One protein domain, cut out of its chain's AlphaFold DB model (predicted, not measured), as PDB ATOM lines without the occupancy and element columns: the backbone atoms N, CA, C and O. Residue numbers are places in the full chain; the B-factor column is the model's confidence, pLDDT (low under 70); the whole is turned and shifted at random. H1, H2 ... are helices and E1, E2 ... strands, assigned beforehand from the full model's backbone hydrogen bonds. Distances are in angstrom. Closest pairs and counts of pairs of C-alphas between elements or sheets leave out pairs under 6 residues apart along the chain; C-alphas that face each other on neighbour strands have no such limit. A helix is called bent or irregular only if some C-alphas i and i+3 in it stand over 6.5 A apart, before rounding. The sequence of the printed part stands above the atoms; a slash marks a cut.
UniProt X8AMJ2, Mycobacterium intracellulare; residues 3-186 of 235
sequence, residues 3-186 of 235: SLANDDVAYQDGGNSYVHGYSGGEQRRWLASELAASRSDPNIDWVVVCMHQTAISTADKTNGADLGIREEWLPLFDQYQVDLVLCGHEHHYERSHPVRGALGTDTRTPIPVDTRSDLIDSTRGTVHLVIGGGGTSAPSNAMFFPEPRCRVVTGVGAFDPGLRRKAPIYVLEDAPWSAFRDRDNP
ATOM      1  N   SER A   3     -20.659  -8.660 -41.534       97.69
ATOM      2  CA  SER A   3     -20.892  -7.265 -41.134       97.69
ATOM      3  C   SER A   3     -19.985  -6.325 -41.920       97.69
ATOM      4  O   SER A   3     -18.779  -6.555 -41.972       97.69
ATOM      5  N   LEU A   4     -20.554  -5.269 -42.499       97.31
ATOM      6  CA  LEU A   4     -19.847  -4.290 -43.325       97.31
ATOM      7  C   LEU A   4     -19.779  -2.927 -42.640       97.31
ATOM      8  O   LEU A   4     -20.779  -2.434 -42.118       97.31
ATOM      9  N   ALA A   5     -18.623  -2.280 -42.743       95.19
ATOM     10  CA  ALA A   5     -18.471  -0.851 -42.514       95.19
ATOM     11  C   ALA A   5     -18.717  -0.129 -43.848       95.19
ATOM     12  O   ALA A   5     -17.788   0.288 -44.543       95.19
ATOM     13  N   ASN A   6     -19.987  -0.061 -44.258       94.88
ATOM     14  CA  ASN A   6     -20.365   0.398 -45.596       94.88
ATOM     15  C   ASN A   6     -20.225   1.910 -45.822       94.88
ATOM     16  O   ASN A   6     -20.391   2.352 -46.956       94.88
ATOM     17  N   ASP A   7     -19.839   2.670 -44.797       92.25
ATOM     18  CA  ASP A   7     -19.377   4.053 -44.938       92.25
ATOM     19  C   ASP A   7     -18.195   4.154 -45.921       92.25
ATOM     20  O   ASP A   7     -18.055   5.140 -46.625       92.25
ATOM     21  N   ASP A   8     -17.398   3.089 -46.073       94.00
ATOM     22  CA  ASP A   8     -16.292   3.032 -47.039       94.00
ATOM     23  C   ASP A   8     -16.706   3.305 -48.493       94.00
ATOM     24  O   ASP A   8     -15.891   3.795 -49.268       94.00
ATOM     25  N   VAL A   9     -17.952   3.012 -48.869       95.44
ATOM     26  CA  VAL A   9     -18.453   3.244 -50.237       95.44
ATOM     27  C   VAL A   9     -19.649   4.183 -50.286       95.44
ATOM     28  O   VAL A   9     -19.969   4.686 -51.356       95.44
ATOM     29  N   ALA A  10     -20.323   4.426 -49.160       94.12
ATOM     30  CA  ALA A  10     -21.466   5.323 -49.122       94.12
ATOM     31  C   ALA A  10     -21.020   6.774 -49.359       94.12
ATOM     32  O   ALA A  10     -19.982   7.209 -48.858       94.12
ATOM     33  N   TYR A  11     -21.811   7.540 -50.105       91.62
ATOM     34  CA  TYR A  11     -21.635   8.986 -50.217       91.62
ATOM     35  C   TYR A  11     -22.145   9.710 -48.958       91.62
ATOM     36  O   TYR A  11     -21.534  10.687 -48.532       91.62
ATOM     37  N   GLN A  12     -23.209   9.196 -48.326       78.69
ATOM     38  CA  GLN A  12     -23.839   9.719 -47.102       78.69
ATOM     39  C   GLN A  12     -24.420  11.151 -47.250       78.69
ATOM     40  O   GLN A  12     -23.999  11.943 -48.090       78.69
ATOM     41  N   ASP A  13     -25.337  11.568 -46.360       66.25
ATOM     42  CA  ASP A  13     -25.704  12.997 -46.149       66.25
ATOM     43  C   ASP A  13     -24.586  13.769 -45.409       66.25
ATOM     44  O   ASP A  13     -24.848  14.553 -44.498       66.25
ATOM     45  N   GLY A  14     -23.325  13.462 -45.757       54.91
ATOM     46  CA  GLY A  14     -22.075  13.949 -45.176       54.91
ATOM     47  C   GLY A  14     -22.268  14.732 -43.887       54.91
ATOM     48  O   GLY A  14     -22.333  15.949 -43.942       54.91
ATOM     49  N   GLY A  15     -22.422  14.066 -42.741       59.41
ATOM     50  CA  GLY A  15     -22.594  14.751 -41.457       59.41
ATOM     51  C   GLY A  15     -21.354  15.576 -41.068       59.41
ATOM     52  O   GLY A  15     -20.595  16.061 -41.903       59.41
ATOM     53  N   ASN A  16     -21.059  15.688 -39.772       58.94
ATOM     54  CA  ASN A  16     -19.835  16.377 -39.322       58.94
ATOM     55  C   ASN A  16     -18.521  15.708 -39.802       58.94
ATOM     56  O   ASN A  16     -17.445  16.277 -39.628       58.94
ATOM     57  N   SER A  17     -18.591  14.515 -40.400       67.00
ATOM     58  CA  SER A  17     -17.469  13.792 -41.001       67.00
ATOM     59  C   SER A  17     -17.917  13.101 -42.290       67.00
ATOM     60  O   SER A  17     -18.930  12.406 -42.284       67.00
ATOM     61  N   TYR A  18     -17.147  13.261 -43.368       81.25
ATOM     62  CA  TYR A  18     -17.294  12.502 -44.613       81.25
ATOM     63  C   TYR A  18     -16.206  11.429 -44.650       81.25
ATOM     64  O   TYR A  18     -15.023  11.756 -44.775       81.25
ATOM     65  N   VAL A  19     -16.604  10.171 -44.482       83.56
ATOM     66  CA  VAL A  19     -15.710   9.010 -44.472       83.56
ATOM     67  C   VAL A  19     -16.082   8.175 -45.683       83.56
ATOM     68  O   VAL A  19     -17.159   7.605 -45.694       83.56
ATOM     69  N   HIS A  20     -15.228   8.161 -46.706       89.38
ATOM     70  CA  HIS A  20     -15.466   7.465 -47.972       89.38
ATOM     71  C   HIS A  20     -14.125   7.058 -48.589       89.38
ATOM     72  O   HIS A  20     -13.176   7.847 -48.592       89.38
ATOM     73  N   GLY A  21     -14.043   5.837 -49.113       91.88
ATOM     74  CA  GLY A  21     -12.875   5.284 -49.795       91.88
ATOM     75  C   GLY A  21     -11.662   5.036 -48.894       91.88
ATOM     76  O   GLY A  21     -10.546   4.905 -49.402       91.88
ATOM     77  N   TYR A  22     -11.841   4.983 -47.571       92.62
ATOM     78  CA  TYR A  22     -10.728   4.866 -46.624       92.62
ATOM     79  C   TYR A  22     -10.021   3.508 -46.707       92.62
ATOM     80  O   TYR A  22      -8.851   3.413 -46.339       92.62
ATOM     81  N   SER A  23     -10.698   2.462 -47.193       95.81
ATOM     82  CA  SER A  23     -10.091   1.148 -47.387       95.81
ATOM     83  C   SER A  23      -9.326   1.021 -48.704       95.81
ATOM     84  O   SER A  23      -8.652   0.018 -48.909       95.81
ATOM     85  N   GLY A  24      -9.445   1.975 -49.638       95.62
ATOM     86  CA  GLY A  24      -8.860   1.835 -50.978       95.62
ATOM     87  C   GLY A  24      -9.381   0.610 -51.753       95.62
ATOM     88  O   GLY A  24      -8.667   0.045 -52.583       95.62
ATOM     89  N   GLY A  25     -10.604   0.154 -51.453       96.69
ATOM     90  CA  GLY A  25     -11.227  -1.027 -52.063       96.69
ATOM     91  C   GLY A  25     -10.841  -2.367 -51.419       96.69
ATOM     92  O   GLY A  25     -11.276  -3.417 -51.899       96.69
ATOM     93  N   GLU A  26     -10.056  -2.361 -50.335       97.88
ATOM     94  CA  GLU A  26      -9.717  -3.569 -49.565       97.88
ATOM     95  C   GLU A  26     -10.974  -4.263 -49.027       97.88
ATOM     96  O   GLU A  26     -11.124  -5.473 -49.199       97.88
ATOM     97  N   GLN A  27     -11.925  -3.504 -48.464       98.00
ATOM     98  CA  GLN A  27     -13.162  -4.075 -47.918       98.00
ATOM     99  C   GLN A  27     -13.994  -4.765 -49.003       98.00
ATOM    100  O   GLN A  27     -14.550  -5.835 -48.771       98.00
ATOM    101  N   ARG A  28     -14.028  -4.207 -50.218       98.00
ATOM    102  CA  ARG A  28     -14.743  -4.808 -51.348       98.00
ATOM    103  C   ARG A  28     -14.128  -6.126 -51.800       98.00
ATOM    104  O   ARG A  28     -14.854  -7.081 -52.073       98.00
ATOM    105  N   ARG A  29     -12.798  -6.196 -51.893       98.56
ATOM    106  CA  ARG A  29     -12.102  -7.446 -52.240       98.56
ATOM    107  C   ARG A  29     -12.266  -8.504 -51.158       98.56
ATOM    108  O   ARG A  29     -12.528  -9.657 -51.492       98.56
ATOM    109  N   TRP A  30     -12.163  -8.106 -49.893       98.56
ATOM    110  CA  TRP A  30     -12.450  -8.983 -48.764       98.56
ATOM    111  C   TRP A  30     -13.884  -9.520 -48.833       98.56
ATOM    112  O   TRP A  30     -14.077 -10.732 -48.823       98.56
ATOM    113  N   LEU A  31     -14.879  -8.650 -49.032       98.69
ATOM    114  CA  LEU A  31     -16.281  -9.047 -49.133       98.69
ATOM    115  C   LEU A  31     -16.524 -10.057 -50.259       98.69
ATOM    116  O   LEU A  31     -17.209 -11.055 -50.055       98.69
ATOM    117  N   ALA A  32     -15.944  -9.828 -51.440       98.75
ATOM    118  CA  ALA A  32     -16.054 -10.772 -52.548       98.75
ATOM    119  C   ALA A  32     -15.483 -12.156 -52.185       98.75
ATOM    120  O   ALA A  32     -16.080 -13.173 -52.536       98.75
ATOM    121  N   SER A  33     -14.363 -12.201 -51.453       98.69
ATOM    122  CA  SER A  33     -13.759 -13.445 -50.963       98.69
ATOM    123  C   SER A  33     -14.641 -14.146 -49.924       98.69
ATOM    124  O   SER A  33     -14.886 -15.345 -50.039       98.69
ATOM    125  N   GLU A  34     -15.159 -13.411 -48.937       98.62
ATOM    126  CA  GLU A  34     -16.020 -13.968 -47.883       98.62
ATOM    127  C   GLU A  34     -17.341 -14.507 -48.427       98.62
ATOM    128  O   GLU A  34     -17.799 -15.577 -48.022       98.62
ATOM    129  N   LEU A  35     -17.955 -13.795 -49.375       98.75
ATOM    130  CA  LEU A  35     -19.177 -14.252 -50.031       98.75
ATOM    131  C   LEU A  35     -18.923 -15.505 -50.872       98.75
ATOM    132  O   LEU A  35     -19.716 -16.445 -50.809       98.75
ATOM    133  N   ALA A  36     -17.807 -15.557 -51.607       98.62
ATOM    134  CA  ALA A  36     -17.417 -16.742 -52.364       98.62
ATOM    135  C   ALA A  36     -17.181 -17.954 -51.450       98.62
ATOM    136  O   ALA A  36     -17.682 -19.039 -51.740       98.62
ATOM    137  N   ALA A  37     -16.470 -17.768 -50.332       98.38
ATOM    138  CA  ALA A  37     -16.227 -18.815 -49.341       98.38
ATOM    139  C   ALA A  37     -17.530 -19.283 -48.673       98.38
ATOM    140  O   ALA A  37     -17.808 -20.477 -48.604       98.38
ATOM    141  N   SER A  38     -18.392 -18.346 -48.268       97.69
ATOM    142  CA  SER A  38     -19.697 -18.669 -47.680       97.69
ATOM    143  C   SER A  38     -20.580 -19.450 -48.655       97.69
ATOM    144  O   SER A  38     -21.304 -20.367 -48.268       97.69
ATOM    145  N   ARG A  39     -20.519 -19.111 -49.948       95.56
ATOM    146  CA  ARG A  39     -21.257 -19.818 -50.995       95.56
ATOM    147  C   ARG A  39     -20.590 -21.102 -51.462       95.56
ATOM    148  O   ARG A  39     -21.277 -21.894 -52.096       95.56
ATOM    149  N   SER A  40     -19.336 -21.389 -51.141       95.94
ATOM    150  CA  SER A  40     -18.744 -22.699 -51.431       95.94
ATOM    151  C   SER A  40     -18.959 -23.714 -50.304       95.94
ATOM    152  O   SER A  40     -18.970 -24.911 -50.584       95.94
ATOM    153  N   ASP A  41     -19.210 -23.264 -49.071       95.38
ATOM    154  CA  ASP A  41     -19.468 -24.145 -47.928       95.38
ATOM    155  C   ASP A  41     -20.887 -24.758 -47.985       95.38
ATOM    156  O   ASP A  41     -21.879 -24.021 -47.928       95.38
ATOM    157  N   PRO A  42     -21.031 -26.096 -48.093       91.88
ATOM    158  CA  PRO A  42     -22.335 -26.758 -48.102       91.88
ATOM    159  C   PRO A  42     -23.060 -26.721 -46.747       91.88
ATOM    160  O   PRO A  42     -24.257 -26.985 -46.713       91.88
ATOM    161  N   ASN A  43     -22.372 -26.385 -45.649       92.31
ATOM    162  CA  ASN A  43     -22.973 -26.261 -44.316       92.31
ATOM    163  C   ASN A  43     -23.588 -24.874 -44.068       92.31
ATOM    164  O   ASN A  43     -24.222 -24.655 -43.036       92.31
ATOM    165  N   ILE A  44     -23.390 -23.926 -44.990       95.50
ATOM    166  CA  ILE A  44     -23.955 -22.580 -44.909       95.50
ATOM    167  C   ILE A  44     -25.125 -22.483 -45.880       95.50
ATOM    168  O   ILE A  44     -24.952 -22.216 -47.074       95.50
ATOM    169  N   ASP A  45     -26.336 -22.652 -45.352       96.31
ATOM    170  CA  ASP A  45     -27.556 -22.387 -46.106       96.31
ATOM    171  C   ASP A  45     -27.735 -20.878 -46.324       96.31
ATOM    172  O   ASP A  45     -27.821 -20.418 -47.462       96.31
ATOM    173  N   TRP A  46     -27.733 -20.082 -45.253       98.25
ATOM    174  CA  TRP A  46     -28.103 -18.662 -45.274       98.25
ATOM    175  C   TRP A  46     -26.898 -17.722 -45.235       98.25
ATOM    176  O   TRP A  46     -26.060 -17.804 -44.338       98.25
ATOM    177  N   VAL A  47     -26.851 -16.765 -46.164       98.56
ATOM    178  CA  VAL A  47     -25.899 -15.649 -46.129       98.56
ATOM    179  C   VAL A  47     -26.669 -14.369 -45.851       98.56
ATOM    180  O   VAL A  47     -27.406 -13.867 -46.698       98.56
ATOM    181  N   VAL A  48     -26.472 -13.860 -44.638       98.81
ATOM    182  CA  VAL A  48     -27.047 -12.604 -44.151       98.81
ATOM    183  C   VAL A  48     -25.944 -11.562 -44.052       98.81
ATOM    184  O   VAL A  48     -24.890 -11.841 -43.464       98.81
ATOM    185  N   VAL A  49     -26.196 -10.377 -44.599       98.81
ATOM    186  CA  VAL A  49     -25.307  -9.217 -44.504       98.81
ATOM    187  C   VAL A  49     -25.915  -8.180 -43.566       98.81
ATOM    188  O   VAL A  49     -27.094  -7.863 -43.674       98.81
ATOM    189  N   CYS A  50     -25.103  -7.626 -42.675       98.50
ATOM    190  CA  CYS A  50     -25.452  -6.492 -41.830       98.50
ATOM    191  C   CYS A  50     -24.596  -5.289 -42.220       98.50
ATOM    192  O   CYS A  50     -23.384  -5.416 -42.389       98.50
ATOM    193  N   MET A  51     -25.207  -4.120 -42.353       97.50
ATOM    194  CA  MET A  51     -24.503  -2.878 -42.676       97.50
ATOM    195  C   MET A  51     -25.241  -1.677 -42.083       97.50
ATOM    196  O   MET A  51     -26.400  -1.803 -41.706       97.50
ATOM    197  N   HIS A  52     -24.603  -0.515 -41.951       96.00
ATOM    198  CA  HIS A  52     -25.259   0.630 -41.317       96.00
ATOM    199  C   HIS A  52     -26.149   1.395 -42.303       96.00
ATOM    200  O   HIS A  52     -27.361   1.443 -42.108       96.00
ATOM    201  N   GLN A  53     -25.547   1.939 -43.366       95.56
ATOM    202  CA  GLN A  53     -26.216   2.758 -44.385       95.56
ATOM    203  C   GLN A  53     -27.140   1.923 -45.293       95.56
ATOM    204  O   GLN A  53     -26.933   0.722 -45.484       95.56
ATOM    205  N   THR A  54     -28.130   2.573 -45.895       95.88
ATOM    206  CA  THR A  54     -29.241   1.961 -46.636       95.88
ATOM    207  C   THR A  54     -28.998   1.919 -48.150       95.88
ATOM    208  O   THR A  54     -28.794   2.938 -48.804       95.88
ATOM    209  N   ALA A  55     -29.100   0.730 -48.758       97.00
ATOM    210  CA  ALA A  55     -29.164   0.594 -50.225       97.00
ATOM    211  C   ALA A  55     -30.529   1.028 -50.791       97.00
ATOM    212  O   ALA A  55     -30.666   1.348 -51.974       97.00
ATOM    213  N   ILE A  56     -31.548   0.985 -49.938       96.12
ATOM    214  CA  ILE A  56     -32.941   1.278 -50.230       96.12
ATOM    215  C   ILE A  56     -33.580   1.912 -48.987       96.12
ATOM    216  O   ILE A  56     -33.290   1.497 -47.868       96.12
ATOM    217  N   SER A  57     -34.404   2.935 -49.180       97.00
ATOM    218  CA  SER A  57     -35.270   3.513 -48.145       97.00
ATOM    219  C   SER A  57     -36.241   4.488 -48.802       97.00
ATOM    220  O   SER A  57     -35.851   5.232 -49.707       97.00
ATOM    221  N   THR A  58     -37.505   4.489 -48.383       97.56
ATOM    222  CA  THR A  58     -38.516   5.435 -48.881       97.56
ATOM    223  C   THR A  58     -38.661   6.677 -47.999       97.56
ATOM    224  O   THR A  58     -39.648   7.414 -48.110       97.56
ATOM    225  N   ALA A  59     -37.694   6.943 -47.116       93.94
ATOM    226  CA  ALA A  59     -37.678   8.164 -46.325       93.94
ATOM    227  C   ALA A  59     -37.359   9.404 -47.186       93.94
ATOM    228  O   ALA A  59     -36.377   9.454 -47.924       93.94
ATOM    229  N   ASP A  60     -38.213  10.424 -47.087       91.25
ATOM    230  CA  ASP A  60     -38.152  11.674 -47.856       91.25
ATOM    231  C   ASP A  60     -37.268  12.724 -47.174       91.25
ATOM    232  O   ASP A  60     -36.512  13.444 -47.821       91.25
ATOM    233  N   LYS A  61     -37.301  12.805 -45.840       83.75
ATOM    234  CA  LYS A  61     -36.673  13.911 -45.086       83.75
ATOM    235  C   LYS A  61     -35.375  13.546 -44.362       83.75
ATOM    236  O   LYS A  61     -34.891  14.329 -43.551       83.75
ATOM    237  N   THR A  62     -34.817  12.383 -44.668       87.94
ATOM    238  CA  THR A  62     -33.549  11.861 -44.132       87.94
ATOM    239  C   THR A  62     -32.616  11.500 -45.299       87.94
ATOM    240  O   THR A  62     -32.635  12.214 -46.312       87.94
ATOM    241  N   ASN A  63     -31.788  10.450 -45.195       86.88
ATOM    242  CA  ASN A  63     -30.826  10.103 -46.244       86.88
ATOM    243  C   ASN A  63     -31.506   9.429 -47.435       86.88
ATOM    244  O   ASN A  63     -31.176   9.753 -48.572       86.88
ATOM    245  N   GLY A  64     -32.442   8.511 -47.197       93.31
ATOM    246  CA  GLY A  64     -32.960   7.637 -48.247       93.31
ATOM    247  C   GLY A  64     -31.944   6.554 -48.622       93.31
ATOM    248  O   GLY A  64     -31.343   5.937 -47.746       93.31
ATOM    249  N   ALA A  65     -31.772   6.273 -49.911       96.50
ATOM    250  CA  ALA A  65     -30.802   5.291 -50.400       96.50
ATOM    251  C   ALA A  65     -29.462   5.933 -50.787       96.50
ATOM    252  O   ALA A  65     -29.395   7.133 -51.041       96.50
ATOM    253  N   ASP A  66     -28.413   5.123 -50.919       97.25
ATOM    254  CA  ASP A  66     -27.091   5.576 -51.362       97.25
ATOM    255  C   ASP A  66     -26.628   4.845 -52.632       97.25
ATOM    256  O   ASP A  66     -26.630   3.611 -52.694       97.25
ATOM    257  N   LEU A  67     -26.228   5.607 -53.654       97.69
ATOM    258  CA  LEU A  67     -25.769   5.057 -54.927       97.69
ATOM    259  C   LEU A  67     -24.460   4.276 -54.773       97.69
ATOM    260  O   LEU A  67     -24.345   3.211 -55.366       97.69
ATOM    261  N   GLY A  68     -23.511   4.720 -53.946       97.12
ATOM    262  CA  GLY A  68     -22.227   4.029 -53.785       97.12
ATOM    263  C   GLY A  68     -22.403   2.601 -53.259       97.12
ATOM    264  O   GLY A  68     -21.772   1.660 -53.738       97.12
ATOM    265  N   ILE A  69     -23.377   2.393 -52.367       98.06
ATOM    266  CA  ILE A  69     -23.794   1.053 -51.925       98.06
ATOM    267  C   ILE A  69     -24.387   0.238 -53.082       98.06
ATOM    268  O   ILE A  69     -24.082  -0.950 -53.229       98.06
ATOM    269  N   ARG A  70     -25.245   0.854 -53.903       98.38
ATOM    270  CA  ARG A  70     -25.848   0.198 -55.075       98.38
ATOM    271  C   ARG A  70     -24.818  -0.186 -56.129       98.38
ATOM    272  O   ARG A  70     -25.007  -1.184 -56.817       98.38
ATOM    273  N   GLU A  71     -23.739   0.573 -56.256       98.19
ATOM    274  CA  GLU A  71     -22.679   0.311 -57.225       98.19
ATOM    275  C   GLU A  71     -21.682  -0.741 -56.743       98.19
ATOM    276  O   GLU A  71     -21.275  -1.592 -57.536       98.19
ATOM    277  N   GLU A  72     -21.328  -0.723 -55.458       98.31
ATOM    278  CA  GLU A  72     -20.246  -1.555 -54.931       98.31
ATOM    279  C   GLU A  72     -20.727  -2.843 -54.257       98.31
ATOM    280  O   GLU A  72     -20.095  -3.893 -54.417       98.31
ATOM    281  N   TRP A  73     -21.853  -2.804 -53.535       98.50
ATOM    282  CA  TRP A  73     -22.344  -3.940 -52.747       98.50
ATOM    283  C   TRP A  73     -23.395  -4.771 -53.464       98.50
ATOM    284  O   TRP A  73     -23.254  -5.995 -53.516       98.50
ATOM    285  N   LEU A  74     -24.420  -4.147 -54.052       98.62
ATOM    286  CA  LEU A  74     -25.520  -4.910 -54.655       98.62
ATOM    287  C   LEU A  74     -25.073  -5.876 -55.767       98.62
ATOM    288  O   LEU A  74     -25.554  -7.008 -55.761       98.62
ATOM    289  N   PRO A  75     -24.104  -5.549 -56.649       98.69
ATOM    290  CA  PRO A  75     -23.624  -6.514 -57.638       98.69
ATOM    291  C   PRO A  75     -22.954  -7.744 -57.013       98.69
ATOM    292  O   PRO A  75     -23.103  -8.849 -57.530       98.69
ATOM    293  N   LEU A  76     -22.243  -7.581 -55.889       98.75
ATOM    294  CA  LEU A  76     -21.676  -8.712 -55.148       98.75
ATOM    295  C   LEU A  76     -22.781  -9.520 -54.459       98.75
ATOM    296  O   LEU A  76     -22.726 -10.750 -54.453       98.75
ATOM    297  N   PHE A  77     -23.796  -8.848 -53.911       98.81
ATOM    298  CA  PHE A  77     -24.949  -9.513 -53.307       98.81
ATOM    299  C   PHE A  77     -25.720 -10.339 -54.337       98.81
ATOM    300  O   PHE A  77     -26.076 -11.476 -54.047       98.81
ATOM    301  N   ASP A  78     -25.895  -9.822 -55.553       98.75
ATOM    302  CA  ASP A  78     -26.509 -10.549 -56.662       98.75
ATOM    303  C   ASP A  78     -25.645 -11.730 -57.118       98.75
ATOM    304  O   ASP A  78     -26.144 -12.853 -57.215       98.75
ATOM    305  N   GLN A  79     -24.345 -11.500 -57.348       98.62
ATOM    306  CA  GLN A  79     -23.401 -12.525 -57.806       98.62
ATOM    307  C   GLN A  79     -23.341 -13.718 -56.849       98.62
ATOM    308  O   GLN A  79     -23.333 -14.869 -57.287       98.62
ATOM    309  N   TYR A  80     -23.296 -13.444 -55.547       98.62
ATOM    310  CA  TYR A  80     -23.218 -14.465 -54.507       98.62
ATOM    311  C   TYR A  80     -24.569 -14.733 -53.842       98.62
ATOM    312  O   TYR A  80     -24.618 -15.362 -52.788       98.62
ATOM    313  N   GLN A  81     -25.665 -14.290 -54.461       98.31
ATOM    314  CA  GLN A  81     -27.044 -14.571 -54.065       98.31
ATOM    315  C   GLN A  81     -27.323 -14.346 -52.571       98.31
ATOM    316  O   GLN A  81     -27.897 -15.227 -51.941       98.31
ATOM    317  N   VAL A  82     -26.874 -13.241 -51.969       98.81
ATOM    318  CA  VAL A  82     -27.169 -12.904 -50.558       98.81
ATOM    319  C   VAL A  82     -28.675 -13.013 -50.302       98.81
ATOM    320  O   VAL A  82     -29.486 -12.657 -51.148       98.81
ATOM    321  N   ASP A  83     -29.053 -13.568 -49.154       98.75
ATOM    322  CA  ASP A  83     -30.457 -13.874 -48.862       98.75
ATOM    323  C   ASP A  83     -31.177 -12.676 -48.239       98.75
ATOM    324  O   ASP A  83     -32.290 -12.309 -48.617       98.75
ATOM    325  N   LEU A  84     -30.512 -12.059 -47.265       98.88
ATOM    326  CA  LEU A  84     -31.081 -11.029 -46.413       98.88
ATOM    327  C   LEU A  84     -30.022  -9.978 -46.097       98.88
ATOM    328  O   LEU A  84     -28.898 -10.308 -45.710       98.88
ATOM    329  N   VAL A  85     -30.403  -8.715 -46.223       98.88
ATOM    330  CA  VAL A  85     -29.599  -7.565 -45.822       98.88
ATOM    331  C   VAL A  85     -30.321  -6.841 -44.698       98.88
ATOM    332  O   VAL A  85     -31.469  -6.431 -44.852       98.88
ATOM    333  N   LEU A  86     -29.637  -6.674 -43.573       98.75
ATOM    334  CA  LEU A  86     -30.110  -5.927 -42.417       98.75
ATOM    335  C   LEU A  86     -29.358  -4.606 -42.349       98.75
ATOM    336  O   LEU A  86     -28.125  -4.581 -42.383       98.75
ATOM    337  N   CYS A  87     -30.096  -3.509 -42.243       97.00
ATOM    338  CA  CYS A  87     -29.502  -2.193 -42.089       97.00
ATOM    339  C   CYS A  87     -30.245  -1.312 -41.096       97.00
ATOM    340  O   CYS A  87     -31.356  -1.618 -40.671       97.00
ATOM    341  N   GLY A  88     -29.572  -0.249 -40.672       93.94
ATOM    342  CA  GLY A  88     -30.128   0.770 -39.794       93.94
ATOM    343  C   GLY A  88     -30.068   2.110 -40.500       93.94
ATOM    344  O   GLY A  88     -30.563   2.229 -41.618       93.94
ATOM    345  N   HIS A  89     -29.423   3.080 -39.845       94.69
ATOM    346  CA  HIS A  89     -29.234   4.465 -40.296       94.69
ATOM    347  C   HIS A  89     -30.538   5.266 -40.379       94.69
ATOM    348  O   HIS A  89     -30.705   6.280 -39.708       94.69
ATOM    349  N   GLU A  90     -31.502   4.757 -41.125       95.44
ATOM    350  CA  GLU A  90     -32.869   5.232 -41.112       95.44
ATOM    351  C   GLU A  90     -33.610   4.737 -39.868       95.44
ATOM    352  O   GLU A  90     -33.655   3.547 -39.570       95.44
ATOM    353  N   HIS A  91     -34.207   5.662 -39.124       96.56
ATOM    354  CA  HIS A  91     -34.814   5.401 -37.823       96.56
ATOM    355  C   HIS A  91     -36.278   4.935 -37.912       96.56
ATOM    356  O   HIS A  91     -37.171   5.542 -37.315       96.56
ATOM    357  N   HIS A  92     -36.533   3.884 -38.688       97.50
ATOM    358  CA  HIS A  92     -37.851   3.264 -38.855       97.50
ATOM    359  C   HIS A  92     -37.727   1.772 -39.199       97.50
ATOM    360  O   HIS A  92     -36.617   1.235 -39.259       97.50
ATOM    361  N   TYR A  93     -38.870   1.116 -39.430       98.44
ATOM    362  CA  TYR A  93     -38.939  -0.203 -40.053       98.44
ATOM    363  C   TYR A  93     -39.465  -0.133 -41.490       98.44
ATOM    364  O   TYR A  93     -40.517   0.454 -41.761       98.44
ATOM    365  N   GLU A  94     -38.724  -0.737 -42.414       98.50
ATOM    366  CA  GLU A  94     -39.095  -0.855 -43.823       98.50
ATOM    367  C   GLU A  94     -38.543  -2.161 -44.402       98.50
ATOM    368  O   GLU A  94     -37.452  -2.610 -44.045       98.50
ATOM    369  N   ARG A  95     -39.302  -2.772 -45.315       98.56
ATOM    370  CA  ARG A  95     -38.936  -4.019 -45.986       98.56
ATOM    371  C   ARG A  95     -39.135  -3.918 -47.486       98.56
ATOM    372  O   ARG A  95     -40.166  -3.433 -47.957       98.56
ATOM    373  N   SER A  96     -38.188  -4.471 -48.236       98.75
ATOM    374  CA  SER A  96     -38.341  -4.672 -49.673       98.75
ATOM    375  C   SER A  96     -38.984  -6.003 -50.043       98.75
ATOM    376  O   SER A  96     -38.955  -6.985 -49.301       98.75
ATOM    377  N   HIS A  97     -39.488  -6.057 -51.269       98.75
ATOM    378  CA  HIS A  97     -39.608  -7.294 -52.026       98.75
ATOM    379  C   HIS A  97     -38.216  -7.916 -52.249       98.75
ATOM    380  O   HIS A  97     -37.208  -7.211 -52.118       98.75
ATOM    381  N   PRO A  98     -38.106  -9.215 -52.590       98.69
ATOM    382  CA  PRO A  98     -36.831  -9.757 -53.047       98.69
ATOM    383  C   PRO A  98     -36.399  -9.015 -54.316       98.69
ATOM    384  O   PRO A  98     -37.152  -8.954 -55.292       98.69
ATOM    385  N   VAL A  99     -35.193  -8.452 -54.303       98.81
ATOM    386  CA  VAL A  99     -34.629  -7.711 -55.436       98.81
ATOM    387  C   VAL A  99     -33.430  -8.431 -56.035       98.81
ATOM    388  O   VAL A  99     -32.676  -9.100 -55.326       98.81
ATOM    389  N   ARG A 100     -33.259  -8.306 -57.351       98.62
ATOM    390  CA  ARG A 100     -32.058  -8.761 -58.057       98.62
ATOM    391  C   ARG A 100     -31.869  -7.972 -59.340       98.62
ATOM    392  O   ARG A 100     -32.808  -7.817 -60.119       98.62
ATOM    393  N   GLY A 101     -30.641  -7.533 -59.586       98.50
ATOM    394  CA  GLY A 101     -30.329  -6.625 -60.676       98.50
ATOM    395  C   GLY A 101     -30.877  -5.219 -60.435       98.50
ATOM    396  O   GLY A 101     -31.569  -4.931 -59.454       98.50
ATOM    397  N   ALA A 102     -30.559  -4.329 -61.367       98.19
ATOM    398  CA  ALA A 102     -30.928  -2.925 -61.306       98.19
ATOM    399  C   ALA A 102     -31.370  -2.417 -62.680       98.19
ATOM    400  O   ALA A 102     -30.898  -2.897 -63.714       98.19
ATOM    401  N   LEU A 103     -32.258  -1.425 -62.689       97.44
ATOM    402  CA  LEU A 103     -32.562  -0.656 -63.891       97.44
ATOM    403  C   LEU A 103     -31.317   0.127 -64.333       97.44
ATOM    404  O   LEU A 103     -30.519   0.562 -63.504       97.44
ATOM    405  N   GLY A 104     -31.173   0.359 -65.640       94.44
ATOM    406  CA  GLY A 104     -30.104   1.190 -66.217       94.44
ATOM    407  C   GLY A 104     -30.293   2.697 -65.993       94.44
ATOM    408  O   GLY A 104     -30.003   3.477 -66.894       94.44
ATOM    409  N   THR A 105     -30.853   3.093 -64.849       94.75
ATOM    410  CA  THR A 105     -31.059   4.485 -64.429       94.75
ATOM    411  C   THR A 105     -29.833   5.013 -63.686       94.75
ATOM    412  O   THR A 105     -29.028   4.234 -63.173       94.75
ATOM    413  N   ASP A 106     -29.731   6.336 -63.545       94.69
ATOM    414  CA  ASP A 106     -28.646   6.997 -62.795       94.69
ATOM    415  C   ASP A 106     -28.579   6.566 -61.321       94.69
ATOM    416  O   ASP A 106     -27.548   6.691 -60.667       94.69
ATOM    417  N   THR A 107     -29.680   6.042 -60.783       97.31
ATOM    418  CA  THR A 107     -29.788   5.577 -59.401       97.31
ATOM    419  C   THR A 107     -29.594   4.072 -59.241       97.31
ATOM    420  O   THR A 107     -29.608   3.590 -58.107       97.31
ATOM    421  N   ARG A 108     -29.454   3.312 -60.338       98.25
ATOM    422  CA  ARG A 108     -29.441   1.839 -60.336       98.25
ATOM    423  C   ARG A 108     -30.573   1.246 -59.492       98.25
ATOM    424  O   ARG A 108     -30.330   0.466 -58.572       98.25
ATOM    425  N   THR A 109     -31.810   1.650 -59.775       98.56
ATOM    426  CA  THR A 109     -32.998   1.224 -59.019       98.56
ATOM    427  C   THR A 109     -33.085  -0.309 -58.950       98.56
ATOM    428  O   THR A 109     -33.184  -0.937 -60.008       98.56
ATOM    429  N   PRO A 110     -33.067  -0.930 -57.752       98.56
ATOM    430  CA  PRO A 110     -33.180  -2.382 -57.620       98.56
ATOM    431  C   PRO A 110     -34.501  -2.914 -58.184       98.56
ATOM    432  O   PRO A 110     -35.560  -2.320 -57.968       98.56
ATOM    433  N   ILE A 111     -34.449  -4.043 -58.895       98.69
ATOM    434  CA  ILE A 111     -35.624  -4.629 -59.555       98.69
ATOM    435  C   ILE A 111     -36.268  -5.677 -58.635       98.69
ATOM    436  O   ILE A 111     -35.597  -6.657 -58.300       98.69
ATOM    437  N   PRO A 112     -37.552  -5.538 -58.247       98.56
ATOM    438  CA  PRO A 112     -38.267  -6.608 -57.555       98.56
ATOM    439  C   PRO A 112     -38.483  -7.797 -58.500       98.56
ATOM    440  O   PRO A 112     -38.983  -7.639 -59.613       98.56
ATOM    441  N   VAL A 113     -38.126  -9.001 -58.056       98.44
ATOM    442  CA  VAL A 113     -38.269 -10.239 -58.853       98.44
ATOM    443  C   VAL A 113     -39.459 -11.102 -58.440       98.44
ATOM    444  O   VAL A 113     -39.756 -12.111 -59.083       98.44
ATOM    445  N   ASP A 114     -40.125 -10.725 -57.357       98.06
ATOM    446  CA  ASP A 114     -41.386 -11.269 -56.863       98.06
ATOM    447  C   ASP A 114     -42.062 -10.179 -56.018       98.06
ATOM    448  O   ASP A 114     -41.389  -9.283 -55.515       98.06
ATOM    449  N   THR A 115     -43.380 -10.243 -55.863       97.50
ATOM    450  CA  THR A 115     -44.159  -9.326 -55.016       97.50
ATOM    451  C   THR A 115     -44.910 -10.040 -53.895       97.50
ATOM    452  O   THR A 115     -45.520  -9.381 -53.050       97.50
ATOM    453  N   ARG A 116     -44.836 -11.377 -53.826       96.19
ATOM    454  CA  ARG A 116     -45.372 -12.139 -52.699       96.19
ATOM    455  C   ARG A 116     -44.700 -11.689 -51.396       96.19
ATOM    456  O   ARG A 116     -43.476 -11.602 -51.318       96.19
ATOM    457  N   SER A 117     -45.504 -11.360 -50.387       92.56
ATOM    458  CA  SER A 117     -45.042 -10.650 -49.188       92.56
ATOM    459  C   SER A 117     -44.912 -11.521 -47.937       92.56
ATOM    460  O   SER A 117     -44.187 -11.112 -47.032       92.56
ATOM    461  N   ASP A 118     -45.582 -12.679 -47.896       96.19
ATOM    462  CA  ASP A 118     -45.696 -13.602 -46.756       96.19
ATOM    463  C   ASP A 118     -44.675 -14.752 -46.801       96.19
ATOM    464  O   ASP A 118     -44.056 -15.073 -45.790       96.19
ATOM    465  N   LEU A 119     -44.481 -15.367 -47.972       98.31
ATOM    466  CA  LEU A 119     -43.549 -16.471 -48.202       98.31
ATOM    467  C   LEU A 119     -42.685 -16.152 -49.421       98.31
ATOM    468  O   LEU A 119     -43.163 -16.162 -50.554       98.31
ATOM    469  N   ILE A 120     -41.412 -15.872 -49.175       98.56
ATOM    470  CA  ILE A 120     -40.471 -15.343 -50.156       98.56
ATOM    471  C   ILE A 120     -39.448 -16.420 -50.508       98.56
ATOM    472  O   ILE A 120     -38.740 -16.935 -49.641       98.56
ATOM    473  N   ASP A 121     -39.346 -16.737 -51.797       98.00
ATOM    474  CA  ASP A 121     -38.277 -17.584 -52.322       98.00
ATOM    475  C   ASP A 121     -36.962 -16.793 -52.381       98.00
ATOM    476  O   ASP A 121     -36.723 -15.996 -53.295       98.00
ATOM    477  N   SER A 122     -36.095 -17.042 -51.400       97.12
ATOM    478  CA  SER A 122     -34.809 -16.351 -51.243       97.12
ATOM    479  C   SER A 122     -33.818 -16.675 -52.370       97.12
ATOM    480  O   SER A 122     -32.805 -15.999 -52.536       97.12
ATOM    481  N   THR A 123     -34.093 -17.688 -53.202       97.19
ATOM    482  CA  THR A 123     -33.249 -17.976 -54.372       97.19
ATOM    483  C   THR A 123     -33.425 -16.941 -55.483       97.19
ATOM    484  O   THR A 123     -32.507 -16.744 -56.287       97.19
ATOM    485  N   ARG A 124     -34.569 -16.241 -55.524       97.88
ATOM    486  CA  ARG A 124     -34.904 -15.282 -56.587       97.88
ATOM    487  C   ARG A 124     -34.187 -13.949 -56.413       97.88
ATOM    488  O   ARG A 124     -33.707 -13.402 -57.404       97.88
ATOM    489  N   GLY A 125     -34.084 -13.447 -55.186       98.25
ATOM    490  CA  GLY A 125     -33.517 -12.134 -54.894       98.25
ATOM    491  C   GLY A 125     -33.313 -11.892 -53.402       98.25
ATOM    492  O   GLY A 125     -33.844 -12.623 -52.569       98.25
ATOM    493  N   THR A 126     -32.548 -10.853 -53.095       98.81
ATOM    494  CA  THR A 126     -32.191 -10.442 -51.736       98.81
ATOM    495  C   THR A 126     -33.328  -9.633 -51.123       98.81
ATOM    496  O   THR A 126     -33.818  -8.695 -51.754       98.81
ATOM    497  N   VAL A 127     -33.737  -9.937 -49.891       98.81
ATOM    498  CA  VAL A 127     -34.633  -9.052 -49.125       98.81
ATOM    499  C   VAL A 127     -33.799  -8.075 -48.307       98.81
ATOM    500  O   VAL A 127     -32.835  -8.464 -47.656       98.81
ATOM    501  N   HIS A 128     -34.172  -6.803 -48.323       98.75
ATOM    502  CA  HIS A 128     -33.536  -5.758 -47.533       98.75
ATOM    503  C   HIS A 128     -34.500  -5.285 -46.444       98.75
ATOM    504  O   HIS A 128     -35.649  -4.941 -46.735       98.75
ATOM    505  N   LEU A 129     -34.020  -5.259 -45.202       98.75
ATOM    506  CA  LEU A 129     -34.732  -4.721 -44.049       98.75
ATOM    507  C   LEU A 129     -33.992  -3.514 -43.486       98.75
ATOM    508  O   LEU A 129     -32.815  -3.604 -43.128       98.75
ATOM    509  N   VAL A 130     -34.717  -2.413 -43.340       98.50
ATOM    510  CA  VAL A 130     -34.351  -1.307 -42.463       98.50
ATOM    511  C   VAL A 130     -34.949  -1.612 -41.094       98.50
ATOM    512  O   VAL A 130     -36.159  -1.756 -40.960       98.50
ATOM    513  N   ILE A 131     -34.100  -1.751 -40.080       97.75
ATOM    514  CA  ILE A 131     -34.460  -2.080 -38.692       97.75
ATOM    515  C   ILE A 131     -33.883  -1.038 -37.720       97.75
ATOM    516  O   ILE A 131     -33.362  -1.376 -36.659       97.75
ATOM    517  N   GLY A 132     -33.937   0.248 -38.079       96.62
ATOM    518  CA  GLY A 132     -33.312   1.327 -37.305       96.62
ATOM    519  C   GLY A 132     -34.196   1.965 -36.227       96.62
ATOM    520  O   GLY A 132     -33.782   2.935 -35.593       96.62
ATOM    521  N   GLY A 133     -35.385   1.414 -35.961       95.38
ATOM    522  CA  GLY A 133     -36.297   1.827 -34.882       95.38
ATOM    523  C   GLY A 133     -35.815   1.506 -33.454       95.38
ATOM    524  O   GLY A 133     -36.622   1.227 -32.575       95.38
ATOM    525  N   GLY A 134     -34.507   1.525 -33.187       93.12
ATOM    526  CA  GLY A 134     -33.913   1.044 -31.933       93.12
ATOM    527  C   GLY A 134     -34.065   1.958 -30.704       93.12
ATOM    528  O   GLY A 134     -33.502   1.639 -29.661       93.12
ATOM    529  N   GLY A 135     -34.782   3.086 -30.800       91.31
ATOM    530  CA  GLY A 135     -35.042   3.974 -29.649       91.31
ATOM    531  C   GLY A 135     -34.424   5.376 -29.715       91.31
ATOM    532  O   GLY A 135     -34.311   6.050 -28.694       91.31
ATOM    533  N   THR A 136     -34.014   5.838 -30.896       90.88
ATOM    534  CA  THR A 136     -33.575   7.232 -31.101       90.88
ATOM    535  C   THR A 136     -34.673   8.257 -30.763       90.88
ATOM    536  O   THR A 136     -35.869   8.003 -30.915       90.88
ATOM    537  N   SER A 137     -34.278   9.463 -30.354       91.12
ATOM    538  CA  SER A 137     -35.202  10.584 -30.122       91.12
ATOM    539  C   SER A 137     -35.683  11.265 -31.412       91.12
ATOM    540  O   SER A 137     -36.558  12.127 -31.353       91.12
ATOM    541  N   ALA A 138     -35.142  10.875 -32.571       92.38
ATOM    542  CA  ALA A 138     -35.495  11.414 -33.884       92.38
ATOM    543  C   ALA A 138     -35.917  10.292 -34.857       92.38
ATOM    544  O   ALA A 138     -35.157   9.968 -35.775       92.38
ATOM    545  N   PRO A 139     -37.085   9.652 -34.652       95.38
ATOM    546  CA  PRO A 139     -37.563   8.587 -35.530       95.38
ATOM    547  C   PRO A 139     -37.962   9.131 -36.911       95.38
ATOM    548  O   PRO A 139     -38.426  10.267 -37.029       95.38
ATOM    549  N   SER A 140     -37.803   8.316 -37.959       95.88
ATOM    550  CA  SER A 140     -38.119   8.700 -39.345       95.88
ATOM    551  C   SER A 140     -39.357   8.001 -39.925       95.88
ATOM    552  O   SER A 140     -39.693   8.223 -41.086       95.88
ATOM    553  N   ASN A 141     -40.114   7.246 -39.118       95.38
ATOM    554  CA  ASN A 141     -41.323   6.515 -39.543       95.38
ATOM    555  C   ASN A 141     -42.439   7.425 -40.097       95.38
ATOM    556  O   ASN A 141     -43.214   7.026 -40.959       95.38
ATOM    557  N   ALA A 142     -42.508   8.683 -39.653       96.00
ATOM    558  CA  ALA A 142     -43.461   9.667 -40.176       96.00
ATOM    559  C   ALA A 142     -42.925  10.462 -41.387       96.00
ATOM    560  O   ALA A 142     -43.586  11.382 -41.867       96.00
ATOM    561  N   MET A 143     -41.716  10.147 -41.864       95.75
ATOM    562  CA  MET A 143     -41.001  10.914 -42.890       95.75
ATOM    563  C   MET A 143     -40.922  10.203 -44.243       95.75
ATOM    564  O   MET A 143     -40.154  10.630 -45.098       95.75
ATOM    565  N   PHE A 144     -41.693   9.138 -44.463       96.56
ATOM    566  CA  PHE A 144     -41.764   8.490 -45.773       96.56
ATOM    567  C   PHE A 144     -42.439   9.372 -46.822       96.56
ATOM    568  O   PHE A 144     -43.407  10.079 -46.521       96.56
ATOM    569  N   PHE A 145     -42.040   9.207 -48.084       97.00
ATOM    570  CA  PHE A 145     -42.858   9.657 -49.210       97.00
ATOM    571  C   PHE A 145     -44.289   9.089 -49.101       97.00
ATOM    572  O   PHE A 145     -44.460   7.940 -48.669       97.00
ATOM    573  N   PRO A 146     -45.343   9.840 -49.484       95.19
ATOM    574  CA  PRO A 146     -46.716   9.327 -49.465       95.19
ATOM    575  C   PRO A 146     -46.858   8.046 -50.305       95.19
ATOM    576  O   PRO A 146     -47.275   6.993 -49.814       95.19
ATOM    577  N   GLU A 147     -46.382   8.101 -51.543       96.12
ATOM    578  CA  GLU A 147     -46.278   6.956 -52.448       96.12
ATOM    579  C   GLU A 147     -44.897   6.290 -52.320       96.12
ATOM    580  O   GLU A 147     -43.971   6.917 -51.799       96.12
ATOM    581  N   PRO A 148     -44.729   5.016 -52.720       96.06
ATOM    582  CA  PRO A 148     -43.420   4.365 -52.753       96.06
ATOM    583  C   PRO A 148     -42.460   5.065 -53.728       96.06
ATOM    584  O   PRO A 148     -42.428   4.788 -54.925       96.06
ATOM    585  N   ARG A 149     -41.659   5.982 -53.189       97.81
ATOM    586  CA  ARG A 149     -40.595   6.712 -53.881       97.81
ATOM    587  C   ARG A 149     -39.349   6.716 -53.019       97.81
ATOM    588  O   ARG A 149     -39.432   6.529 -51.809       97.81
ATOM    589  N   CYS A 150     -38.207   6.951 -53.638       97.62
ATOM    590  CA  CYS A 150     -36.928   6.990 -52.957       97.62
ATOM    591  C   CYS A 150     -36.140   8.213 -53.412       97.62
ATOM    592  O   CYS A 150     -36.126   8.562 -54.594       97.62
ATOM    593  N   ARG A 151     -35.478   8.867 -52.459       95.88
ATOM    594  CA  ARG A 151     -34.386   9.789 -52.753       95.88
ATOM    595  C   ARG A 151     -33.083   9.017 -52.628       95.88
ATOM    596  O   ARG A 151     -32.875   8.314 -51.643       95.88
ATOM    597  N   VAL A 152     -32.220   9.146 -53.622       97.31
ATOM    598  CA  VAL A 152     -30.940   8.444 -53.675       97.31
ATOM    599  C   VAL A 152     -29.831   9.480 -53.618       97.31
ATOM    600  O   VAL A 152     -29.810  10.382 -54.454       97.31
ATOM    601  N   VAL A 153     -28.930   9.371 -52.643       95.88
ATOM    602  CA  VAL A 153     -27.679  10.134 -52.627       95.88
ATOM    603  C   VAL A 153     -26.818   9.619 -53.775       95.88
ATOM    604  O   VAL A 153     -26.363   8.477 -53.749       95.88
ATOM    605  N   THR A 154     -26.605  10.446 -54.794       95.75
ATOM    606  CA  THR A 154     -25.790  10.102 -55.972       95.75
ATOM    607  C   THR A 154     -24.403  10.732 -55.939       95.75
ATOM    608  O   THR A 154     -23.575  10.478 -56.808       95.75
ATOM    609  N   GLY A 155     -24.137  11.557 -54.930       93.56
ATOM    610  CA  GLY A 155     -22.848  12.183 -54.707       93.56
ATOM    611  C   GLY A 155     -22.940  13.286 -53.666       93.56
ATOM    612  O   GLY A 155     -23.981  13.512 -53.048       93.56
ATOM    613  N   VAL A 156     -21.838  14.006 -53.495       92.31
ATOM    614  CA  VAL A 156     -21.725  15.127 -52.562       92.31
ATOM    615  C   VAL A 156     -21.003  16.298 -53.222       92.31
ATOM    616  O   VAL A 156     -20.090  16.117 -54.029       92.31
ATOM    617  N   GLY A 157     -21.396  17.517 -52.867       90.50
ATOM    618  CA  GLY A 157     -20.757  18.738 -53.338       90.50
ATOM    619  C   GLY A 157     -19.389  19.024 -52.698       90.50
ATOM    620  O   GLY A 157     -18.780  18.218 -51.976       90.50
ATOM    621  N   ALA A 158     -18.899  20.239 -52.945       89.38
ATOM    622  CA  ALA A 158     -17.754  20.782 -52.221       89.38
ATOM    623  C   ALA A 158     -18.061  20.891 -50.716       89.38
ATOM    624  O   ALA A 158     -19.220  20.937 -50.302       89.38
ATOM    625  N   PHE A 159     -17.011  20.908 -49.891       88.25
ATOM    626  CA  PHE A 159     -17.186  21.187 -48.468       88.25
ATOM    627  C   PHE A 159     -17.644  22.637 -48.298       88.25
ATOM    628  O   PHE A 159     -16.978  23.549 -48.789       88.25
ATOM    629  N   ASP A 160     -18.760  22.831 -47.606       85.25
ATOM    630  CA  ASP A 160     -19.314  24.136 -47.279       85.25
ATOM    631  C   ASP A 160     -18.924  24.501 -45.832       85.25
ATOM    632  O   ASP A 160     -19.397  23.857 -44.887       85.25
ATOM    633  N   PRO A 161     -18.076  25.526 -45.612       85.25
ATOM    634  CA  PRO A 161     -17.682  25.960 -44.270       85.25
ATOM    635  C   PRO A 161     -18.841  26.479 -43.408       85.25
ATOM    636  O   PRO A 161     -18.762  26.395 -42.181       85.25
ATOM    637  N   GLY A 162     -19.900  27.012 -44.024       85.50
ATOM    638  CA  GLY A 162     -21.096  27.506 -43.343       85.50
ATOM    639  C   GLY A 162     -21.987  26.372 -42.841       85.50
ATOM    640  O   GLY A 162     -22.510  26.450 -41.732       85.50
ATOM    641  N   LEU A 163     -22.096  25.288 -43.614       80.00
ATOM    642  CA  LEU A 163     -22.798  24.066 -43.197       80.00
ATOM    643  C   LEU A 163     -21.910  23.118 -42.378       80.00
ATOM    644  O   LEU A 163     -22.421  22.200 -41.743       80.00
ATOM    645  N   ARG A 164     -20.586  23.334 -42.399       84.31
ATOM    646  CA  ARG A 164     -19.550  22.439 -41.853       84.31
ATOM    647  C   ARG A 164     -19.629  21.015 -42.405       84.31
ATOM    648  O   ARG A 164     -19.239  20.064 -41.732       84.31
ATOM    649  N   ARG A 165     -20.115  20.880 -43.640       85.38
ATOM    650  CA  ARG A 165     -20.288  19.595 -44.310       85.38
ATOM    651  C   ARG A 165     -20.298  19.705 -45.826       85.38
ATOM    652  O   ARG A 165     -20.374  20.797 -46.381       85.38
ATOM    653  N   LYS A 166     -20.239  18.557 -46.500       89.56
ATOM    654  CA  LYS A 166     -20.518  18.449 -47.934       89.56
ATOM    655  C   LYS A 166     -22.020  18.258 -48.126       89.56
ATOM    656  O   LYS A 166     -22.596  17.368 -47.513       89.56
ATOM    657  N   ALA A 167     -22.648  19.085 -48.958       89.31
ATOM    658  CA  ALA A 167     -24.070  18.936 -49.248       89.31
ATOM    659  C   ALA A 167     -24.303  17.700 -50.140       89.31
ATOM    660  O   ALA A 167     -23.658  17.604 -51.189       89.31
ATOM    661  N   PRO A 168     -25.191  16.766 -49.767       91.06
ATOM    662  CA  PRO A 168     -25.562  15.648 -50.633       91.06
ATOM    663  C   PRO A 168     -26.303  16.104 -51.892       91.06
ATOM    664  O   PRO A 168     -27.044  17.090 -51.896       91.06
ATOM    665  N   ILE A 169     -26.125  15.335 -52.959       93.56
ATOM    666  CA  ILE A 169     -26.832  15.467 -54.229       93.56
ATOM    667  C   ILE A 169     -27.823  14.314 -54.315       93.56
ATOM    668  O   ILE A 169     -27.440  13.156 -54.156       93.56
ATOM    669  N   TYR A 170     -29.091  14.638 -54.563       95.19
ATOM    670  CA  TYR A 170     -30.166  13.654 -54.612       95.19
ATOM    671  C   TYR A 170     -30.763  13.526 -56.002       95.19
ATOM    672  O   TYR A 170     -31.030  14.527 -56.668       95.19
ATOM    673  N   VAL A 171     -31.075  12.290 -56.374       96.81
ATOM    674  CA  VAL A 171     -31.972  11.965 -57.485       96.81
ATOM    675  C   VAL A 171     -33.183  11.230 -56.920       96.81
ATOM    676  O   VAL A 171     -33.045  10.384 -56.037       96.81
ATOM    677  N   LEU A 172     -34.379  11.585 -57.392       97.31
ATOM    678  CA  LEU A 172     -35.611  10.898 -57.014       97.31
ATOM    679  C   LEU A 172     -35.901   9.760 -57.992       97.31
ATOM    680  O   LEU A 172     -35.791   9.939 -59.203       97.31
ATOM    681  N   GLU A 173     -36.357   8.634 -57.463       97.50
ATOM    682  CA  GLU A 173     -36.844   7.486 -58.223       97.50
ATOM    683  C   GLU A 173     -38.178   6.987 -57.655       97.50
ATOM    684  O   GLU A 173     -38.527   7.259 -56.499       97.50
ATOM    685  N   ASP A 174     -38.914   6.221 -58.455       98.19
ATOM    686  CA  ASP A 174     -39.972   5.362 -57.930       98.19
ATOM    687  C   ASP A 174     -39.340   4.171 -57.196       98.19
ATOM    688  O   ASP A 174     -38.259   3.704 -57.561       98.19
ATOM    689  N   ALA A 175     -40.014   3.665 -56.164       98.25
ATOM    690  CA  ALA A 175     -39.524   2.559 -55.343       98.25
ATOM    691  C   ALA A 175     -40.388   1.298 -55.526       98.25
ATOM    692  O   ALA A 175     -41.079   0.889 -54.589       98.25
ATOM    693  N   PRO A 176     -40.364   0.637 -56.705       97.81
ATOM    694  CA  PRO A 176     -41.162  -0.570 -56.950       97.81
ATOM    695  C   PRO A 176     -40.735  -1.747 -56.057       97.81
ATOM    696  O   PRO A 176     -41.476  -2.709 -55.888       97.81
ATOM    697  N   TRP A 177     -39.538  -1.672 -55.477       98.31
ATOM    698  CA  TRP A 177     -39.003  -2.647 -54.537       98.31
ATOM    699  C   TRP A 177     -39.604  -2.542 -53.127       98.31
ATOM    700  O   TRP A 177     -39.422  -3.470 -52.348       98.31
ATOM    701  N   SER A 178     -40.295  -1.455 -52.761       98.50
ATOM    702  CA  SER A 178     -40.836  -1.254 -51.405       98.50
ATOM    703  C   SER A 178     -42.042  -2.165 -51.152       98.50
ATOM    704  O   SER A 178     -43.100  -1.948 -51.740       98.50
ATOM    705  N   ALA A 179     -41.924  -3.114 -50.219       98.31
ATOM    706  CA  ALA A 179     -43.000  -4.048 -49.871       98.31
ATOM    707  C   ALA A 179     -43.813  -3.611 -48.647       98.31
ATOM    708  O   ALA A 179     -45.036  -3.735 -48.643       98.31
ATOM    709  N   PHE A 180     -43.150  -3.120 -47.598       98.38
ATOM    710  CA  PHE A 180     -43.807  -2.747 -46.346       98.38
ATOM    711  C   PHE A 180     -43.107  -1.562 -45.678       98.38
ATOM    712  O   PHE A 180     -41.882  -1.490 -45.677       98.38
ATOM    713  N   ARG A 181     -43.892  -0.646 -45.097       97.88
ATOM    714  CA  ARG A 181     -43.423   0.584 -44.439       97.88
ATOM    715  C   ARG A 181     -44.212   0.790 -43.153       97.88
ATOM    716  O   ARG A 181     -45.414   1.052 -43.231       97.88
ATOM    717  N   ASP A 182     -43.564   0.689 -41.996       97.56
ATOM    718  CA  ASP A 182     -44.234   0.970 -40.724       97.56
ATOM    719  C   ASP A 182     -44.283   2.478 -40.480       97.56
ATOM    720  O   ASP A 182     -43.303   3.095 -40.065       97.56
ATOM    721  N   ARG A 183     -45.439   3.080 -40.762       96.50
ATOM    722  CA  ARG A 183     -45.669   4.518 -40.577       96.50
ATOM    723  C   ARG A 183     -46.032   4.876 -39.142       96.50
ATOM    724  O   ARG A 183     -45.861   6.028 -38.743       96.50
ATOM    725  N   ASP A 184     -46.515   3.909 -38.375       96.12
ATOM    726  CA  ASP A 184     -47.257   4.169 -37.147       96.12
ATOM    727  C   ASP A 184     -46.401   3.949 -35.904       96.12
ATOM    728  O   ASP A 184     -46.626   4.602 -34.883       96.12
ATOM    729  N   ASN A 185     -45.400   3.066 -35.976       96.25
ATOM    730  CA  ASN A 185     -44.576   2.724 -34.824       96.25
ATOM    731  C   ASN A 185     -43.129   3.208 -35.012       96.25
ATOM    732  O   ASN A 185     -42.426   2.751 -35.911       96.25
ATOM    733  N   PRO A 186     -42.646   4.122 -34.153       94.81
ATOM    734  CA  PRO A 186     -41.277   4.625 -34.236       94.81
ATOM    735  C   PRO A 186     -40.237   3.641 -33.686       94.81
ATOM    736  O   PRO A 186     -39.052   3.774 -33.997       94.81
TER     737      PRO A 186
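This is residues 3 to 186 of the 235 residues of a protein of Mycobacterium intracellulare (UniProt X8AMJ2). A twisted five-strand sheet makes the body, with the short helices H2 and H3 and the small hairpin E4 E5 to one side of it, H1 beyond its E1 edge, and a long bent hairpin E8 E9 reaching away to the far end. The printed part has 184 residues, in the order H1 E1 H2 H3 E2 E3 E4 E5 E6 E7 E8 E9 E10. The sheet order is E1 E2 E7 E3 E10, mixed. The class is mixed, helices and strands, with under half of the residues, 80, in named elements. It is compact, with a radius of gyration of the C-alphas of 16.0 A and spans of 54 by 40 by 35 A.

Start at Ser 3, where residues 3 to 4 pair parallel with residues 50 to 51 of E1, residues 48 to 51. H1, residues 26 to 40, is close to but not clearly touching H3, residues 74 to 79; their closest C-alphas, Ala 32 and Leu 76, are 6.5 A apart. E1, then H2, residues 67 to 72, and H3, then E2, residues 84 to 87, form a strand-helix-strand unit, two parallel neighbour strands with helices between, with a right-handed crossover. Look for N 49 and O 84 of E1 and E2 at 2.9 A. E7, residues 127 to 131, is parallel to E2, with N 85 and O 127 at 2.8 A. E3, residues 93 to 96, is antiparallel to E7, with N 130 and O 94 at 2.8 A, and to E10, residues 178 to 181, with N 95 and O 180 at 2.9 A. E4, residues 99 to 102, and E5, residues 110 to 112, form a hairpin with N 100 and O 111 at 3.0 A. The closest C-alphas of H3 and E4, Asp 78 and Arg 100, are 6.0 A apart. E6, residues 119 to 121, pairs with no named strand. E8, residues 149 to 160, and E9, residues 165 to 174, form a hairpin with N 152 and O 171 at 2.8 A. The closest C-alphas of H2 and E8, Leu 67 and Thr 154, are 5.2 A apart. In H1, H2 and H3 every O i to N i+4 pair is within hydrogen-bond range.

Find C-alpha 26 at (-9.717, -3.569, -49.565); from there H1 runs 21.2 A to C-alpha 40. E8 begins at C-alpha 149 at (-40.595, 6.712, -53.881), runs 28.3 A and bends by 65 degrees at residue 157; E9 runs 27.8 A. E7 is 12.5 A long. E10 ends at C-alpha 181 at (-43.423, 0.584, -44.439).

The C-alphas of Pro 42 and Gly 162, the two farthest apart, are 54.5 A apart. The printed part has no cut. The links E1 to H2 and E7 to E8 are long. Residues 13 to 17 are under pLDDT 70; the mean of the printed part is 94.7.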